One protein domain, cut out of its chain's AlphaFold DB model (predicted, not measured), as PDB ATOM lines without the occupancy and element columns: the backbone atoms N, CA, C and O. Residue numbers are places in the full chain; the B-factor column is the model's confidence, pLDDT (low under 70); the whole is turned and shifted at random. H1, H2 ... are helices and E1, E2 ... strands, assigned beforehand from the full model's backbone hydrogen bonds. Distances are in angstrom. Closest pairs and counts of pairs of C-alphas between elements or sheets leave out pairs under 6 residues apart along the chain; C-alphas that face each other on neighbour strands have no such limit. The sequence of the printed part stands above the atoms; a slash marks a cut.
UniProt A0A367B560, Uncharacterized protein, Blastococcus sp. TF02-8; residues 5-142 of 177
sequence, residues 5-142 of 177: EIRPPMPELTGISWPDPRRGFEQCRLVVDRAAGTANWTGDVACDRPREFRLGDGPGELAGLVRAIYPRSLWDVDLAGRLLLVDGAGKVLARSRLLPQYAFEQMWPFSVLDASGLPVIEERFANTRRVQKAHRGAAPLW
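Overview. This is residues 5 to 142 of the 177 residues of an uncharacterized protein of Blastococcus sp. TF02-8 (UniProt A0A367B560). A twisted sheet of four strands, E6 E5 E4 E7, has the short helices H2 and H3 over one face and H4 on the other. A smaller sheet, E1 E2 E3, lies toward one end, and residues 5 to 21 and the short helix H1 form a loose outer stretch. The printed part has 138 residues with four named helices and seven named strands, in the order H1 E1 E2 E3 E4 E5 E6 H2 H3 E7 H4; the class is mixed, with 66 residues, under half, in named elements. The larger sheet is mixed, the smaller antiparallel. The whole is compact, with a radius of gyration of the C-alphas of 14.3 A and spans of 44 by 31 by 26 A.

Along the chain. Find C-alpha 64 at (77.648, 29.211, 49.109); from there E4 runs 22.7 A to residue 71. E5, residues 79 to 86, is 21.3 A long; E6 is residues 92 to 95 and E7 residues 120 to 124. Look for E1 at residues 29 to 33, E2 at 38 to 42 and E3 at 51 to 54. H1 is residues 22 to 27, H2 101 to 107 and H3 110 to 116. H4 runs from residue 128 to C-alpha 134 at (88.154, 20.634, 46.375).

Arrangement. Start at inner strand E4: E5 is its antiparallel neighbour, with N 66 and O 84 2.9 A apart, and E7 its parallel neighbour, with N 67 and O 121 2.8 A apart. E6 pairs antiparallel with E5, N 93 to O 85 being 2.8 A. E4 E5 E6 and E1 E2 E3 are meanders, each strand the antiparallel neighbour of the one before; across E1 and E2, N 31 and O 40 are within hydrogen-bond range at 2.8 A, and across E2 and E3, N 39 and O 53 are at 2.8 A. E6, H2 H3, E7 form a split strand-helix-strand unit, two strands of one sheet that follow each other among the strands, with helices between them along the chain and E5 E4 between them in the sheet, and its crossover is right-handed. Helices on both faces make three layers: H2, at a height of 6.6 A over the sheet, and H3, at 9.6 A, share a face, and H4, at 7.2 A, is on the opposite face. The closest C-alphas of H2 and E5 are Ala 80 and Gln 101, 4.6 A; of H4 and E4, Tyr 70 and Thr 128, 6.7 A. H3 is also on the smaller sheet, C-alphas Val 32 and Ser 116 being closest at 6.2 A. H1 is on neither sheet. Every O i to N i+4 pair is within hydrogen-bond range in H1, H2 and H4; H3 has 1 of 3, and 2 of 4 O i to N i+3 pairs.

Size, cuts and confidence. The C-alphas farthest apart, Ala 35 and Trp 75, are 46.1 A apart. The printed part has no cut, and no link is long. Mean pLDDT of the printed part is 88.4; look for values under 70 at residues 15, 17 to 19, 46 to 47, 74 to 75 and 140 to 142.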
ATOM      1  N   GLU A   5      71.919  43.533  47.410       94.00
ATOM      2  CA  GLU A   5      72.972  43.793  46.437       94.00
ATOM      3  C   GLU A   5      74.310  44.005  47.144       94.00
ATOM      4  O   GLU A   5      74.461  44.878  47.995       94.00
ATOM      5  N   ILE A   6      75.297  43.218  46.737       92.69
ATOM      6  CA  ILE A   6      76.690  43.344  47.136       92.69
ATOM      7  C   ILE A   6      77.465  43.936  45.980       92.69
ATOM      8  O   ILE A   6      77.514  43.356  44.892       92.69
ATOM      9  N   ARG A   7      78.136  45.050  46.255       91.88
ATOM     10  CA  ARG A   7      79.160  45.615  45.382       91.88
ATOM     11  C   ARG A   7      80.491  45.585  46.118       91.88
ATOM     12  O   ARG A   7      80.588  46.204  47.179       91.88
ATOM     13  N   PRO A   8      81.493  44.860  45.602       89.25
ATOM     14  CA  PRO A   8      82.809  44.893  46.198       89.25
ATOM     15  C   PRO A   8      83.386  46.313  46.096       89.25
ATOM     16  O   PRO A   8      83.186  46.985  45.079       89.25
ATOM     17  N   PRO A   9      84.104  46.798  47.119       90.19
ATOM     18  CA  PRO A   9      84.844  48.046  47.000       90.19
ATOM     19  C   PRO A   9      85.956  47.917  45.948       90.19
ATOM     20  O   PRO A   9      86.468  46.830  45.669       90.19
ATOM     21  N   MET A  10      86.348  49.056  45.377       91.19
ATOM     22  CA  MET A  10      87.482  49.131  44.460       91.19
ATOM     23  C   MET A  10      88.783  48.878  45.238       91.19
ATOM     24  O   MET A  10      89.073  49.648  46.156       91.19
ATOM     25  N   PRO A  11      89.575  47.846  44.897       90.62
ATOM     26  CA  PRO A  11      90.858  47.624  45.546       90.62
ATOM     27  C   PRO A  11      91.916  48.607  45.035       90.62
ATOM     28  O   PRO A  11      91.818  49.161  43.935       90.62
ATOM     29  N   GLU A  12      92.991  48.755  45.799       87.62
ATOM     30  CA  GLU A  12      94.204  49.407  45.324       87.62
ATOM     31  C   GLU A  12      94.804  48.633  44.142       87.62
ATOM     32  O   GLU A  12      95.049  47.427  44.204       87.62
ATOM     33  N   LEU A  13      95.058  49.342  43.041       82.19
ATOM     34  CA  LEU A  13      95.506  48.742  41.777       82.19
ATOM     35  C   LEU A  13      97.030  48.636  41.653       82.19
ATOM     36  O   LEU A  13      97.535  48.228  40.606       82.19
ATOM     37  N   THR A  14      97.778  49.006  42.692       78.25
ATOM     38  CA  THR A  14      99.243  48.928  42.726       78.25
ATOM     39  C   THR A  14      99.679  47.507  42.384       78.25
ATOM     40  O   THR A  14      99.298  46.590  43.088       78.25
ATOM     41  N   GLY A  15     100.427  47.282  41.300       69.25
ATOM     42  CA  GLY A  15     100.859  45.934  40.893       69.25
ATOM     43  C   GLY A  15      99.815  45.085  40.144       69.25
ATOM     44  O   GLY A  15     100.127  43.965  39.734       69.25
ATOM     45  N   ILE A  16      98.606  45.601  39.895       72.69
ATOM     46  CA  ILE A  16      97.627  44.983  38.989       72.69
ATOM     47  C   ILE A  16      97.789  45.630  37.608       72.69
ATOM     48  O   ILE A  16      97.333  46.745  37.368       72.69
ATOM     49  N   SER A  17      98.487  44.943  36.703       65.81
ATOM     50  CA  SER A  17      98.801  45.450  35.363       65.81
ATOM     51  C   SER A  17      97.764  45.061  34.291       65.81
ATOM     52  O   SER A  17      96.808  44.322  34.538       65.81
ATOM     53  N   TRP A  18      97.966  45.639  33.103       56.47
ATOM     54  CA  TRP A  18      97.095  45.699  31.922       56.47
ATOM     55  C   TRP A  18      96.379  44.377  31.543       56.47
ATOM     56  O   TRP A  18      96.974  43.304  31.659       56.47
ATOM     57  N   PRO A  19      95.137  44.420  31.008       68.94
ATOM     58  CA  PRO A  19      94.307  45.604  30.757       68.94
ATOM     59  C   PRO A  19      93.695  46.188  32.036       68.94
ATOM     60  O   PRO A  19      93.524  45.465  33.019       68.94
ATOM     61  N   ASP A  20      93.362  47.486  31.994       79.75
ATOM     62  CA  ASP A  20      92.759  48.227  33.110       79.75
ATOM     63  C   ASP A  20      91.519  47.487  33.654       79.75
ATOM     64  O   ASP A  20      90.519  47.345  32.938       79.75
ATOM     65  N   PRO A  21      91.568  46.982  34.900       82.25
ATOM     66  CA  PRO A  21      90.486  46.189  35.458       82.25
ATOM     67  C   PRO A  21      89.333  47.039  36.014       82.25
ATOM     68  O   PRO A  21      88.298  46.464  36.349       82.25
ATOM     69  N   ARG A  22      89.465  48.376  36.093       86.44
ATOM     70  CA  ARG A  22      88.490  49.266  36.757       86.44
ATOM     71  C   ARG A  22      87.063  49.060  36.277       86.44
ATOM     72  O   ARG A  22      86.178  48.854  37.095       86.44
ATOM     73  N   ARG A  23      86.852  49.009  34.957       84.94
ATOM     74  CA  ARG A  23      85.516  48.775  34.379       84.94
ATOM     75  C   ARG A  23      84.897  47.457  34.836       84.94
ATOM     76  O   ARG A  23      83.698  47.398  35.072       84.94
ATOM     77  N   GLY A  24      85.708  46.403  34.938       85.81
ATOM     78  CA  GLY A  24      85.262  45.107  35.444       85.81
ATOM     79  C   GLY A  24      84.894  45.178  36.926       85.81
ATOM     80  O   GLY A  24      83.867  44.644  37.330       85.81
ATOM     81  N   PHE A  25      85.686  45.890  37.725       89.31
ATOM     82  CA  PHE A  25      85.441  46.063  39.157       89.31
ATOM     83  C   PHE A  25      84.199  46.919  39.442       89.31
ATOM     84  O   PHE A  25      83.395  46.547  40.287       89.31
ATOM     85  N   GLU A  26      83.978  47.997  38.686       89.38
ATOM     86  CA  GLU A  26      82.817  48.893  38.824       89.38
ATOM     87  C   GLU A  26      81.475  48.210  38.529       89.38
ATOM     88  O   GLU A  26      80.462  48.521  39.157       89.38
ATOM     89  N   GLN A  27      81.448  47.284  37.568       89.06
ATOM     90  CA  GLN A  27      80.230  46.545  37.217       89.06
ATOM     91  C   GLN A  27      80.001  45.307  38.093       89.06
ATOM     92  O   GLN A  27      78.909  44.727  38.041       89.06
ATOM     93  N   CYS A  28      81.025  44.878  38.840       91.69
ATOM     94  CA  CYS A  28      80.981  43.647  39.605       91.69
ATOM     95  C   CYS A  28      79.934  43.760  40.709       91.69
ATOM     96  O   CYS A  28      79.915  44.720  41.477       91.69
ATOM     97  N   ARG A  29      79.032  42.781  40.768       93.94
ATOM     98  CA  ARG A  29      78.001  42.726  41.801       93.94
ATOM     99  C   ARG A  29      77.442  41.325  41.964       93.94
ATOM    100  O   ARG A  29      77.369  40.561  41.002       93.94
ATOM    101  N   LEU A  30      76.984  41.038  43.173       95.19
ATOM    102  CA  LEU A  30      76.182  39.867  43.501       95.19
ATOM    103  C   LEU A  30      74.856  40.350  44.086       95.19
ATOM    104  O   LEU A  30      74.847  41.023  45.109       95.19
ATOM    105  N   VAL A  31      73.742  40.017  43.445       95.75
ATOM    106  CA  VAL A  31      72.398  40.328  43.943       95.75
ATOM    107  C   VAL A  31      71.743  39.031  44.378       95.75
ATOM    108  O   VAL A  31      71.559  38.148  43.548       95.75
ATOM    109  N   VAL A  32      71.389  38.904  45.652       95.44
ATOM    110  CA  VAL A  32      70.742  37.711  46.210       95.44
ATOM    111  C   VAL A  32      69.312  38.056  46.597       95.44
ATOM    112  O   VAL A  32      69.084  38.877  47.485       95.44
ATOM    113  N   ASP A  33      68.343  37.412  45.954       94.81
ATOM    114  CA  ASP A  33      66.932  37.492  46.314       94.81
ATOM    115  C   ASP A  33      66.475  36.159  46.908       94.81
ATOM    116  O   ASP A  33      66.165  35.191  46.215       94.81
ATOM    117  N   ARG A  34      66.418  36.111  48.238       89.75
ATOM    118  CA  ARG A  34      65.972  34.918  48.965       89.75
ATOM    119  C   ARG A  34      64.478  34.665  48.870       89.75
ATOM    120  O   ARG A  34      64.069  33.521  49.022       89.75
ATOM    121  N   ALA A  35      63.675  35.705  48.658       90.75
ATOM    122  CA  ALA A  35      62.236  35.539  48.509       90.75
ATOM    123  C   ALA A  35      61.916  34.908  47.148       90.75
ATOM    124  O   ALA A  35      61.051  34.041  47.065       90.75
ATOM    125  N   ALA A  36      62.654  35.304  46.107       91.06
ATOM    126  CA  ALA A  36      62.578  34.691  44.784       91.06
ATOM    127  C   ALA A  36      63.380  33.380  44.669       91.06
ATOM    128  O   ALA A  36      63.179  32.623  43.721       91.06
ATOM    129  N   GLY A  37      64.287  33.105  45.612       94.00
ATOM    130  CA  GLY A  37      65.177  31.944  45.564       94.00
ATOM    131  C   GLY A  37      66.213  32.040  44.442       94.00
ATOM    132  O   GLY A  37      66.584  31.020  43.863       94.00
ATOM    133  N   THR A  38      66.667  33.249  44.103       96.12
ATOM    134  CA  THR A  38      67.593  33.494  42.990       96.12
ATOM    135  C   THR A  38      68.798  34.339  43.395       96.12
ATOM    136  O   THR A  38      68.785  35.082  44.379       96.12
ATOM    137  N   ALA A  39      69.876  34.221  42.624       96.12
ATOM    138  CA  ALA A  39      71.047  35.075  42.722       96.12
ATOM    139  C   ALA A  39      71.549  35.480  41.337       96.12
ATOM    140  O   ALA A  39      71.701  34.645  40.452       96.12
ATOM    141  N   ASN A  40      71.861  36.760  41.170       96.31
ATOM    142  CA  ASN A  40      72.431  37.315  39.954       96.31
ATOM    143  C   ASN A  40      73.877  37.734  40.195       96.31
ATOM    144  O   ASN A  40      74.165  38.552  41.068       96.31
ATOM    145  N   TRP A  41      74.784  37.200  39.390       95.19
ATOM    146  CA  TRP A  41      76.208  37.493  39.435       95.19
ATOM    147  C   TRP A  41      76.637  38.253  38.187       95.19
ATOM    148  O   TRP A  41      76.445  37.776  37.067       95.19
ATOM    149  N   THR A  42      77.304  39.384  38.384       93.75
ATOM    150  CA  THR A  42      78.082  40.058  37.344       93.75
ATOM    151  C   THR A  42      79.548  40.004  37.747       93.75
ATOM    152  O   THR A  42      79.932  40.568  38.775       93.75
ATOM    153  N   GLY A  43      80.365  39.315  36.951       87.38
ATOM    154  CA  GLY A  43      81.785  39.155  37.231       87.38
ATOM    155  C   GLY A  43      82.599  40.435  37.081       87.38
ATOM    156  O   GLY A  43      82.171  41.443  36.521       87.38
ATOM    157  N   ASP A  44      83.825  40.346  37.571       83.81
ATOM    158  CA  ASP A  44      84.830  41.405  37.630       83.81
ATOM    159  C   ASP A  44      85.738  41.465  36.388       83.81
ATOM    160  O   ASP A  44      86.732  42.193  36.341       83.81
ATOM    161  N   VAL A  45      85.399  40.694  35.354       80.12
ATOM    162  CA  VAL A  45      86.027  40.752  34.034       80.12
ATOM    163  C   VAL A  45      85.195  41.664  33.145       80.12
ATOM    164  O   VAL A  45      83.974  41.527  33.077       80.12
ATOM    165  N   ALA A  46      85.852  42.591  32.442       66.12
ATOM    166  CA  ALA A  46      85.181  43.462  31.483       66.12
ATOM    167  C   ALA A  46      84.363  42.625  30.481       66.12
ATOM    168  O   ALA A  46      84.859  41.631  29.950       66.12
ATOM    169  N   CYS A  47      83.114  43.032  30.242       65.31
ATOM    170  CA  CYS A  47      82.159  42.335  29.372       65.31
ATOM    171  C   CYS A  47      81.687  40.944  29.850       65.31
ATOM    172  O   CYS A  47      81.100  40.216  29.045       65.31
ATOM    173  N   ASP A  48      81.901  40.553  31.117       75.06
ATOM    174  CA  ASP A  48      81.264  39.335  31.637       75.06
ATOM    175  C   ASP A  48      79.738  39.486  31.596       75.06
ATOM    176  O   ASP A  48      79.177  40.528  31.949       75.06
ATOM    177  N   ARG A  49      79.060  38.444  31.113       82.50
ATOM    178  CA  ARG A  49      77.601  38.455  31.023       82.50
ATOM    179  C   ARG A  49      77.024  38.167  32.406       82.50
ATOM    180  O   ARG A  49      77.510  37.234  33.053       82.50
ATOM    181  N   PRO A  50      75.982  38.898  32.835       89.69
ATOM    182  CA  PRO A  50      75.248  38.550  34.040       89.69
ATOM    183  C   PRO A  50      74.782  37.094  33.984       89.69
ATOM    184  O   PRO A  50      74.331  36.620  32.937       89.69
ATOM    185  N   ARG A  51      74.918  36.386  35.101       93.88
ATOM    186  CA  ARG A  51      74.475  35.000  35.257       93.88
ATOM    187  C   ARG A  51      73.466  34.930  36.376       93.88
ATOM    188  O   ARG A  51      73.720  35.452  37.457       93.88
ATOM    189  N   GLU A  52      72.367  34.253  36.105       96.06
ATOM    190  CA  GLU A  52      71.341  33.967  37.093       96.06
ATOM    191  C   GLU A  52      71.505  32.532  37.600       96.06
ATOM    192  O   GLU A  52      71.747  31.602  36.825       96.06
ATOM    193  N   PHE A  53      71.376  32.365  38.909       96.25
ATOM    194  CA  PHE A  53      71.421  31.094  39.610       96.25
ATOM    195  C   PHE A  53      70.172  30.943  40.469       96.25
ATOM    196  O   PHE A  53      69.666  31.917  41.023       96.25
ATOM    197  N   ARG A  54      69.711  29.704  40.632       96.94
ATOM    198  CA  ARG A  54      68.780  29.358  41.710       96.94
ATOM    199  C   ARG A  54      69.562  29.166  42.999       96.94
ATOM    200  O   ARG A  54      70.684  28.673  42.945       96.94
ATOM    201  N   LEU A  55      68.985  29.555  44.126       96.44
ATOM    202  CA  LEU A  55      69.532  29.280  45.450       96.44
ATOM    203  C   LEU A  55      69.097  27.889  45.906       96.44
ATOM    204  O   LEU A  55      67.929  27.536  45.748       96.44
ATOM    205  N   GLY A  56      70.015  27.142  46.506       95.00
ATOM    206  CA  GLY A  56      69.733  25.813  47.040       95.00
ATOM    207  C   GLY A  56      70.981  24.943  47.125       95.00
ATOM    208  O   GLY A  56      72.057  25.337  46.678       95.00
ATOM    209  N   ASP A  57      70.818  23.756  47.703       94.12
ATOM    210  CA  ASP A  57      71.900  22.783  47.897       94.12
ATOM    211  C   ASP A  57      72.019  21.787  46.727       94.12
ATOM    212  O   ASP A  57      72.889  20.909  46.728       94.12
ATOM    213  N   GLY A  58      71.141  21.893  45.723       92.50
ATOM    214  CA  GLY A  58      71.109  21.001  44.573       92.50
ATOM    215  C   GLY A  58      72.284  21.204  43.602       92.50
ATOM    216  O   GLY A  58      72.915  22.264  43.566       92.50
ATOM    217  N   PRO A  59      72.590  20.210  42.748       92.62
ATOM    218  CA  PRO A  59      73.610  20.360  41.714       92.62
ATOM    219  C   PRO A  59      73.284  21.514  40.757       92.62
ATOM    220  O   PRO A  59      72.246  21.507  40.098       92.62
ATOM    221  N   GLY A  60      74.204  22.472  40.617       92.25
ATOM    222  CA  GLY A  60      73.984  23.660  39.782       92.25
ATOM    223  C   GLY A  60      73.223  24.809  40.455       92.25
ATOM    224  O   GLY A  60      73.071  25.857  39.825       92.25
ATOM    225  N   GLU A  61      72.781  24.641  41.701       96.69
ATOM    226  CA  GLU A  61      72.177  25.692  42.523       96.69
ATOM    227  C   GLU A  61      73.252  26.352  43.387       96.69
ATOM    228  O   GLU A  61      74.195  25.700  43.821       96.69
ATOM    229  N   LEU A  62      73.163  27.661  43.596       97.19
ATOM    230  CA  LEU A  62      74.115  28.405  44.408       97.19
ATOM    231  C   LEU A  62      73.845  28.135  45.892       97.19
ATOM    232  O   LEU A  62      72.849  28.613  46.440       97.19
ATOM    233  N   ALA A  63      74.776  27.426  46.526       96.56
ATOM    234  CA  ALA A  63      74.700  27.052  47.935       96.56
ATOM    235  C   ALA A  63      75.590  27.931  48.821       96.56
ATOM    236  O   ALA A  63      75.265  28.164  49.981       96.56
ATOM    237  N   GLY A  64      76.708  28.445  48.294       96.38
ATOM    238  CA  GLY A  64      77.648  29.211  49.109       96.38
ATOM    239  C   GLY A  64      78.737  29.944  48.339       96.38
ATOM    240  O   GLY A  64      78.868  29.848  47.114       96.38
ATOM    241  N   LEU A  65      79.527  30.696  49.102       97.31
ATOM    242  CA  LEU A  65      80.652  31.496  48.641       97.31
ATOM    243  C   LEU A  65      81.942  30.994  49.296       97.31
ATOM    244  O   LEU A  65      82.021  30.844  50.514       97.31
ATOM    245  N   VAL A  66      82.980  30.777  48.493       97.25
ATOM    246  CA  VAL A  66      84.297  30.353  48.981       97.25
ATOM    247  C   VAL A  66      85.339  31.396  48.615       97.25
ATOM    248  O   VAL A  66      85.556  31.704  47.441       97.25
ATOM    249  N   ARG A  67      86.025  31.919  49.627       97.00
ATOM    250  CA  ARG A  67      87.229  32.735  49.483       97.00
ATOM    251  C   ARG A  67      88.421  31.787  49.387       97.00
ATOM    252  O   ARG A  67      88.913  31.296  50.398       97.00
ATOM    253  N   ALA A  68      88.863  31.493  48.170       95.94
ATOM    254  CA  ALA A  68      89.979  30.584  47.935       95.94
ATOM    255  C   ALA A  68      91.295  31.367  47.849       95.94
ATOM    256  O   ALA A  68      91.447  32.212  46.963       95.94
ATOM    257  N   ILE A  69      92.254  31.056  48.727       94.94
ATOM    258  CA  ILE A  69      93.589  31.676  48.754       94.94
ATOM    259  C   ILE A  69      94.658  30.617  48.477       94.94
ATOM    260  O   ILE A  69      94.681  29.563  49.114       94.94
ATOM    261  N   TYR A  70      95.537  30.872  47.508       91.88
ATOM    262  CA  TYR A  70      96.564  29.924  47.071       91.88
ATOM    263  C   TYR A  70      97.685  30.601  46.264       91.88
ATOM    264  O   TYR A  70      97.451  31.642  45.646       91.88
ATOM    265  N   PRO A  71      98.896  30.014  46.200       87.81
ATOM    266  CA  PRO A  71      99.965  30.531  45.346       87.81
ATOM    267  C   PRO A  71      99.619  30.324  43.863       87.81
ATOM    268  O   PRO A  71      99.067  29.282  43.480       87.81
ATOM    269  N   ARG A  72      99.932  31.305  43.001       77.94
ATOM    270  CA  ARG A  72      99.575  31.240  41.563       77.94
ATOM    271  C   ARG A  72     100.349  30.156  40.822       77.94
ATOM    272  O   ARG A  72      99.827  29.557  39.880       77.94
ATOM    273  N   SER A  73     101.582  29.910  41.250       73.94
ATOM    274  CA  SER A  73     102.459  28.872  40.723       73.94
ATOM    275  C   SER A  73     103.221  28.193  41.861       73.94
ATOM    276  O   SER A  73     103.271  28.710  42.971       73.94
ATOM    277  N   LEU A  74     103.833  27.040  41.587       68.56
ATOM    278  CA  LEU A  74     104.662  26.321  42.567       68.56
ATOM    279  C   LEU A  74     105.909  27.108  43.008       68.56
ATOM    280  O   LEU A  74     106.504  26.765  44.023       68.56
ATOM    281  N   TRP A  75     106.293  28.128  42.242       69.00
ATOM    282  CA  TRP A  75     107.469  28.967  42.475       69.00
ATOM    283  C   TRP A  75     107.102  30.368  42.967       69.00
ATOM    284  O   TRP A  75     107.986  31.189  43.185       69.00
ATOM    285  N   ASP A  76     105.803  30.658  43.079       72.44
ATOM    286  CA  ASP A  76     105.319  31.964  43.498       72.44
ATOM    287  C   ASP A  76     105.316  32.028  45.026       72.44
ATOM    288  O   ASP A  76     104.687  31.195  45.685       72.44
ATOM    289  N   VAL A  77     106.044  32.994  45.580       75.25
ATOM    290  CA  VAL A  77     106.019  33.305  47.017       75.25
ATOM    291  C   VAL A  77     104.773  34.107  47.385       75.25
ATOM    292  O   VAL A  77     104.346  34.063  48.539       75.25
ATOM    293  N   ASP A  78     104.152  34.770  46.408       85.00
ATOM    294  CA  ASP A  78     102.976  35.591  46.638       85.00
ATOM    295  C   ASP A  78     101.687  34.768  46.549       85.00
ATOM    296  O   ASP A  78     101.440  33.976  45.629       85.00
ATOM    297  N   LEU A  79     100.812  34.989  47.528       90.50
ATOM    298  CA  LEU A  79      99.483  34.403  47.545       90.50
ATOM    299  C   LEU A  79      98.527  35.211  46.669       90.50
ATOM    300  O   LEU A  79      98.559  36.443  46.592       90.50
ATOM    301  N   ALA A  80      97.615  34.490  46.031       91.38
ATOM    302  CA  ALA A  80      96.524  35.054  45.269       91.38
ATOM    303  C   ALA A  80      95.186  34.572  45.820       91.38
ATOM    304  O   ALA A  80      95.061  33.446  46.299       91.38
ATOM    305  N   GLY A  81      94.188  35.441  45.733       93.12
ATOM    306  CA  GLY A  81      92.831  35.171  46.174       93.12
ATOM    307  C   GLY A  81      91.839  35.204  45.019       93.12
ATOM    308  O   GLY A  81      92.022  35.923  44.026       93.12
ATOM    309  N   ARG A  82      90.784  34.403  45.142       93.00
ATOM    310  CA  ARG A  82      89.654  34.369  44.214       93.00
ATOM    311  C   ARG A  82      88.377  33.997  44.960       93.00
ATOM    312  O   ARG A  82      88.374  33.066  45.761       93.00
ATOM    313  N   LEU A  83      87.285  34.681  44.633       95.50
ATOM    314  CA  LEU A  83      85.953  34.329  45.101       95.50
ATOM    315  C   LEU A  83      85.367  33.258  44.180       95.50
ATOM    316  O   LEU A  83      85.402  33.401  42.953       95.50
ATOM    317  N   LEU A  84      84.828  32.195  44.763       96.00
ATOM    318  CA  LEU A  84      84.124  31.124  44.068       96.00
ATOM    319  C   LEU A  84      82.667  31.104  44.528       96.00
ATOM    320  O   LEU A  84      82.391  31.120  45.723       96.00
ATOM    321  N   LEU A  85      81.750  31.035  43.572       96.50
ATOM    322  CA  LEU A  85      80.335  30.757  43.794       96.50
ATOM    323  C   LEU A  85      80.143  29.260  43.561       96.50
ATOM    324  O   LEU A  85      80.433  28.788  42.455       96.50
ATOM    325  N   VAL A  86      79.717  28.520  44.584       97.19
ATOM    326  CA  VAL A  86      79.695  27.050  44.561       97.19
ATOM    327  C   VAL A  86      78.306  26.476  44.813       97.19
ATOM    328  O   VAL A  86      77.488  27.088  45.500       97.19
ATOM    329  N   ASP A  87      78.062  25.292  44.258       96.75
ATOM    330  CA  ASP A  87      76.911  24.467  44.628       96.75
ATOM    331  C   ASP A  87      77.165  23.627  45.886       96.75
ATOM    332  O   ASP A  87      78.275  23.618  46.427       96.75
ATOM    333  N   GLY A  88      76.136  22.911  46.352       93.69
ATOM    334  CA  GLY A  88      76.210  22.082  47.562       93.69
ATOM    335  C   GLY A  88      77.224  20.932  47.478       93.69
ATOM    336  O   GLY A  88      77.652  20.405  48.502       93.69
ATOM    337  N   ALA A  89      77.671  20.568  46.271       93.75
ATOM    338  CA  ALA A  89      78.725  19.579  46.044       93.75
ATOM    339  C   ALA A  89      80.126  20.212  45.917       93.75
ATOM    340  O   ALA A  89      81.103  19.509  45.643       93.75
ATOM    341  N   GLY A  90      80.239  21.534  46.072       91.94
ATOM    342  CA  GLY A  90      81.484  22.285  45.946       91.94
ATOM    343  C   GLY A  90      81.897  22.582  44.501       91.94
ATOM    344  O   GLY A  90      83.003  23.076  44.271       91.94
ATOM    345  N   LYS A  91      81.056  22.304  43.496       94.56
ATOM    346  CA  LYS A  91      81.349  22.647  42.097       94.56
ATOM    347  C   LYS A  91      81.202  24.152  41.898       94.56
ATOM    348  O   LYS A  91      80.234  24.765  42.329       94.56
ATOM    349  N   VAL A  92      82.144  24.742  41.170       95.00
ATOM    350  CA  VAL A  92      82.151  26.179  40.879       95.00
ATOM    351  C   VAL A  92      81.162  26.503  39.758       95.00
ATOM    352  O   VAL A  92      81.295  25.998  38.640       95.00
ATOM    353  N   LEU A  93      80.206  27.383  40.048       94.31
ATOM    354  CA  LEU A  93      79.218  27.922  39.107       94.31
ATOM    355  C   LEU A  93      79.716  29.217  38.449       94.31
ATOM    356  O   LEU A  93      79.595  29.418  37.236       94.31
ATOM    357  N   ALA A  94      80.336  30.081  39.249       93.25
ATOM    358  CA  ALA A  94      80.984  31.311  38.814       93.25
ATOM    359  C   ALA A  94      82.171  31.642  39.720       93.25
ATOM    360  O   ALA A  94      82.367  31.040  40.774       93.25
ATOM    361  N   ARG A  95      83.010  32.576  39.279       92.56
ATOM    362  CA  ARG A  95      84.205  32.981  40.017       92.56
ATOM    363  C   ARG A  95      84.630  34.388  39.641       92.56
ATOM    364  O   ARG A  95      84.416  34.800  38.502       92.56
ATOM    365  N   SER A  96      85.310  35.053  40.563       91.62
ATOM    366  CA  SER A  96      86.000  36.309  40.292       91.62
ATOM    367  C   SER A  96      87.319  36.084  39.538       91.62
ATOM    368  O   SER A  96      87.828  34.962  39.379       91.62
ATOM    369  N   ARG A  97      87.944  37.176  39.112       88.06
ATOM    370  CA  ARG A  97      89.329  37.245  38.670       88.06
ATOM    371  C   ARG A  97      90.238  36.790  39.805       88.06
ATOM    372  O   ARG A  97      89.906  36.854  40.986       88.06
ATOM    373  N   LEU A  98      91.388  36.250  39.409       88.44
ATOM    374  CA  LEU A  98      92.454  35.945  40.353       88.44
ATOM    375  C   LEU A  98      93.201  37.245  40.641       88.44
ATOM    376  O   LEU A  98      93.737  37.847  39.709       88.44
ATOM    377  N   LEU A  99      93.233  37.660  41.901       89.44
ATOM    378  CA  LEU A  99      93.892  38.887  42.338       89.44
ATOM    379  C   LEU A  99      95.024  38.551  43.309       89.44
ATOM    380  O   LEU A  99      95.012  37.474  43.903       89.44
ATOM    381  N   PRO A 100      96.042  39.413  43.453       90.88
ATOM    382  CA  PRO A 100      96.950  39.322  44.593       90.88
ATOM    383  C   PRO A 100      96.161  39.320  45.910       90.88
ATOM    384  O   PRO A 100      95.098  39.942  45.973       90.88
ATOM    385  N   GLN A 101      96.656  38.643  46.949       92.81
ATOM    386  CA  GLN A 101      95.916  38.487  48.208       92.81
ATOM    387  C   GLN A 101      95.461  39.832  48.800       92.81
ATOM    388  O   GLN A 101      94.288  39.951  49.139       92.81
ATOM    389  N   TYR A 102      96.328  40.853  48.843       91.44
ATOM    390  CA  TYR A 102      95.965  42.168  49.398       91.44
ATOM    391  C   TYR A 102      94.763  42.793  48.666       91.44
ATOM    392  O   TYR A 102      93.813  43.242  49.299       91.44
ATOM    393  N   ALA A 103      94.754  42.767  47.329       92.12
ATOM    394  CA  ALA A 103      93.663  43.318  46.530       92.12
ATOM    395  C   ALA A 103      92.393  42.466  46.646       92.12
ATOM    396  O   ALA A 103      91.286  42.997  46.682       92.12
ATOM    397  N   PHE A 104      92.544  41.141  46.729       93.62
ATOM    398  CA  PHE A 104      91.426  40.232  46.959       93.62
ATOM    399  C   PHE A 104      90.745  40.491  48.309       93.62
ATOM    400  O   PHE A 104      89.521  40.531  48.370       93.62
ATOM    401  N   GLU A 105      91.518  40.675  49.377       94.19
ATOM    402  CA  GLU A 105      90.995  40.935  50.720       94.19
ATOM    403  C   GLU A 105      90.308  42.297  50.823       94.19
ATOM    404  O   GLU A 105      89.289  42.403  51.503       94.19
ATOM    405  N   GLN A 106      90.805  43.305  50.101       93.44
ATOM    406  CA  GLN A 106      90.132  44.599  49.981       93.44
ATOM    407  C   GLN A 106      88.812  44.481  49.220       93.44
ATOM    408  O   GLN A 106      87.808  45.010  49.678       93.44
ATOM    409  N   MET A 107      88.801  43.780  48.082       92.12
ATOM    410  CA  MET A 107      87.634  43.665  47.204       92.12
ATOM    411  C   MET A 107      86.550  42.737  47.777       92.12
ATOM    412  O   MET A 107      85.362  42.993  47.617       92.12
ATOM    413  N   TRP A 108      86.936  41.663  48.464       93.62
ATOM    414  CA  TRP A 108      86.022  40.645  48.990       93.62
ATOM    415  C   TRP A 108      86.258  40.361  50.483       93.62
ATOM    416  O   TRP A 108      86.611  39.229  50.850       93.62
ATOM    417  N   PRO A 109      86.078  41.362  51.364       93.50
ATOM    418  CA  PRO A 109      86.158  41.154  52.801       93.50
ATOM    419  C   PRO A 109      84.932  40.369  53.290       93.50
ATOM    420  O   PRO A 109      83.846  40.464  52.713       93.50
ATOM    421  N   PHE A 110      85.086  39.615  54.385       92.12
ATOM    422  CA  PHE A 110      83.980  38.852  54.986       92.12
ATOM    423  C   PHE A 110      82.757  39.726  55.280       92.12
ATOM    424  O   PHE A 110      81.651  39.350  54.923       92.12
ATOM    425  N   SER A 111      82.961  40.942  55.796       88.62
ATOM    426  CA  SER A 111      81.878  41.891  56.095       88.62
ATOM    427  C   SER A 111      80.971  42.207  54.900       88.62
ATOM    428  O   SER A 111      79.783  42.459  55.080       88.62
ATOM    429  N   VAL A 112      81.515  42.185  53.682       89.31
ATOM    430  CA  VAL A 112      80.765  42.425  52.442       89.31
ATOM    431  C   VAL A 112      80.070  41.147  51.968       89.31
ATOM    432  O   VAL A 112      78.942  41.202  51.484       89.31
ATOM    433  N   LEU A 113      80.721  39.994  52.108       91.88
ATOM    434  CA  LEU A 113      80.189  38.707  51.654       91.88
ATOM    435  C   LEU A 113      79.099  38.165  52.583       91.88
ATOM    436  O   LEU A 113      78.097  37.645  52.095       91.88
ATOM    437  N   ASP A 114      79.248  38.335  53.894       91.06
ATOM    438  CA  ASP A 114      78.282  37.886  54.902       91.06
ATOM    439  C   ASP A 114      76.933  38.597  54.739       91.06
ATOM    440  O   ASP A 114      75.877  38.018  54.999       91.06
ATOM    441  N   ALA A 115      76.942  39.824  54.200       88.19
ATOM    442  CA  ALA A 115      75.728  40.558  53.858       88.19
ATOM    443  C   ALA A 115      74.856  39.824  52.821       88.19
ATOM    444  O   ALA A 115      73.647  40.035  52.792       88.19
ATOM    445  N   SER A 116      75.423  38.912  52.013       86.88
ATOM    446  CA  SER A 116      74.653  38.095  51.047       86.88
ATOM    447  C   SER A 116      73.669  37.171  51.754       86.88
ATOM    448  O   SER A 116      72.702  36.694  51.158       86.88
ATOM    449  N   GLY A 117      73.972  36.861  53.015       89.50
ATOM    450  CA  GLY A 117      73.369  35.801  53.787       89.50
ATOM    451  C   GLY A 117      73.768  34.392  53.339       89.50
ATOM    452  O   GLY A 117      73.465  33.442  54.057       89.50
ATOM    453  N   LEU A 118      74.422  34.210  52.193       92.75
ATOM    454  CA  LEU A 118      74.931  32.900  51.805       92.75
ATOM    455  C   LEU A 118      76.043  32.472  52.775       92.75
ATOM    456  O   LEU A 118      76.765  33.332  53.279       92.75
ATOM    457  N   PRO A 119      76.214  31.165  53.030       94.88
ATOM    458  CA  PRO A 119      77.383  30.659  53.732       94.88
ATOM    459  C   PRO A 119      78.669  31.142  53.055       94.88
ATOM    460  O   PRO A 119      78.848  30.950  51.850       94.88
ATOM    461  N   VAL A 120      79.559  31.755  53.835       96.12
ATOM    462  CA  VAL A 120      80.869  32.219  53.375       96.12
ATOM    463  C   VAL A 120      81.951  31.486  54.152       96.12
ATOM    464  O   VAL A 120      81.947  31.487  55.381       96.12
ATOM    465  N   ILE A 121      82.902  30.886  53.442       96.38
ATOM    466  CA  ILE A 121      84.073  30.244  54.050       96.38
ATOM    467  C   ILE A 121      85.360  30.732  53.390       96.38
ATOM    468  O   ILE A 121      85.378  31.048  52.200       96.38
ATOM    469  N   GLU A 122      86.447  30.799  54.157       97.06
ATOM    470  CA  GLU A 122      87.797  30.959  53.609       97.06
ATOM    471  C   GLU A 122      88.513  29.616  53.631       97.06
ATOM    472  O   GLU A 122      88.600  28.958  54.665       97.06
ATOM    473  N   GLU A 123      89.069  29.243  52.483       96.19
ATOM    474  CA  GLU A 123      89.890  28.052  52.344       96.19
ATOM    475  C   GLU A 123      91.252  28.412  51.756       96.19
ATOM    476  O   GLU A 123      91.376  29.097  50.733       96.19
ATOM    477  N   ARG A 124      92.300  27.918  52.416       94.69
ATOM    478  CA  ARG A 124      93.689  28.102  52.000       94.69
ATOM    479  C   ARG A 124      94.217  26.815  51.402       94.69
ATOM    480  O   ARG A 124      94.169  25.755  52.024       94.69
ATOM    481  N   PHE A 125      94.780  26.912  50.206       91.75
ATOM    482  CA  PHE A 125      95.315  25.764  49.492       91.75
ATOM    483  C   PHE A 125      96.795  25.939  49.194       91.75
ATOM    484  O   PHE A 125      97.253  26.997  48.778       91.75
ATOM    485  N   ALA A 126      97.538  24.841  49.312       88.56
ATOM    486  CA  ALA A 126      98.967  24.826  49.013       88.56
ATOM    487  C   ALA A 126      99.287  25.026  47.518       88.56
ATOM    488  O   ALA A 126     100.418  25.340  47.176       88.56
ATOM    489  N   ASN A 127      98.333  24.772  46.615       85.31
ATOM    490  CA  ASN A 127      98.494  24.974  45.174       85.31
ATOM    491  C   ASN A 127      97.147  24.890  44.443       85.31
ATOM    492  O   ASN A 127      96.171  24.336  44.957       85.31
ATOM    493  N   THR A 128      97.133  25.350  43.190       85.44
ATOM    494  CA  THR A 128      95.970  25.328  42.283       85.44
ATOM    495  C   THR A 128      95.363  23.935  42.090       85.44
ATOM    496  O   THR A 128      94.151  23.808  41.918       85.44
ATOM    497  N   ARG A 129      96.175  22.867  42.157       83.81
ATOM    498  CA  ARG A 129      95.702  21.480  42.021       83.81
ATOM    499  C   ARG A 129      94.792  21.075  43.177       83.81
ATOM    500  O   ARG A 129      93.789  20.406  42.941       83.81
ATOM    501  N   ARG A 130      95.120  21.479  44.407       88.62
ATOM    502  CA  ARG A 130      94.271  21.218  45.577       88.62
ATOM    503  C   ARG A 130      92.966  22.009  45.512       88.62
ATOM    504  O   ARG A 130      91.926  21.413  45.758       88.62
ATOM    505  N   VAL A 131      93.013  23.266  45.063       90.94
ATOM    506  CA  VAL A 131      91.802  24.083  44.846       90.94
ATOM    507  C   VAL A 131      90.870  23.400  43.848       90.94
ATOM    508  O   VAL A 131      89.692  23.241  44.119       90.94
ATOM    509  N   GLN A 132      91.387  22.939  42.706       88.94
ATOM    510  CA  GLN A 132      90.578  22.281  41.676       88.94
ATOM    511  C   GLN A 132      90.025  20.918  42.125       88.94
ATOM    512  O   GLN A 132      88.979  20.492  41.634       88.94
ATOM    513  N   LYS A 133      90.728  20.223  43.031       90.19
ATOM    514  CA  LYS A 133      90.265  18.965  43.629       90.19
ATOM    515  C   LYS A 133      89.122  19.201  44.620       90.19
ATOM    516  O   LYS A 133      88.193  18.404  44.625       90.19
ATOM    517  N   ALA A 134      89.205  20.255  45.431       92.12
ATOM    518  CA  ALA A 134      88.154  20.634  46.375       92.12
ATOM    519  C   ALA A 134      86.952  21.269  45.661       92.12
ATOM    520  O   ALA A 134      85.813  20.892  45.907       92.12
ATOM    521  N   HIS A 135      87.217  22.162  44.704       93.12
ATOM    522  CA  HIS A 135      86.207  22.916  43.975       93.12
ATOM    523  C   HIS A 135      86.374  22.758  42.467       93.12
ATOM    524  O   HIS A 135      87.164  23.446  41.803       93.12
ATOM    525  N   ARG A 136      85.594  21.842  41.888       90.19
ATOM    526  CA  ARG A 136      85.655  21.553  40.454       90.19
ATOM    527  C   ARG A 136      85.267  22.799  39.654       90.19
ATOM    528  O   ARG A 136      84.119  23.224  39.683       90.19
ATOM    529  N   GLY A 137      86.220  23.347  38.898       84.94
ATOM    530  CA  GLY A 137      86.022  24.543  38.071       84.94
ATOM    531  C   GLY A 137      86.676  25.811  38.630       84.94
ATOM    532  O   GLY A 137      86.622  26.856  37.979       84.94
ATOM    533  N   ALA A 138      87.351  25.740  39.779       83.94
ATOM    534  CA  ALA A 138      88.055  26.878  40.367       83.94
ATOM    535  C   ALA A 138      89.264  27.346  39.538       83.94
ATOM    536  O   ALA A 138      89.527  28.552  39.439       83.94
ATOM    537  N   ALA A 139      89.975  26.415  38.889       70.94
ATOM    538  CA  ALA A 139      91.234  26.689  38.198       70.94
ATOM    539  C   ALA A 139      91.339  25.933  36.851       70.94
ATOM    540  O   ALA A 139      91.723  24.767  36.830       70.94
ATOM    541  N   PRO A 140      91.097  26.583  35.692       57.25
ATOM    542  CA  PRO A 140      91.382  26.006  34.376       57.25
ATOM    543  C   PRO A 140      92.858  26.148  34.001       57.25
ATOM    544  O   PRO A 140      93.258  25.717  32.928       57.25
ATOM    545  N   LEU A 141      93.675  26.771  34.858       54.50
ATOM    546  CA  LEU A 141      95.073  27.078  34.573       54.50
ATOM    547  C   LEU A 141      95.962  25.828  34.544       54.50
ATOM    548  O   LEU A 141      97.168  25.973  34.393       54.50
ATOM    549  N   TRP A 142      95.436  24.608  34.687       47.34
ATOM    550  CA  TRP A 142      96.254  23.392  34.695       47.34
ATOM    551  C   TRP A 142      97.144  23.179  33.470       47.34
ATOM    552  O   TRP A 142      98.251  22.713  33.694       47.34
TER     553      TRP A 142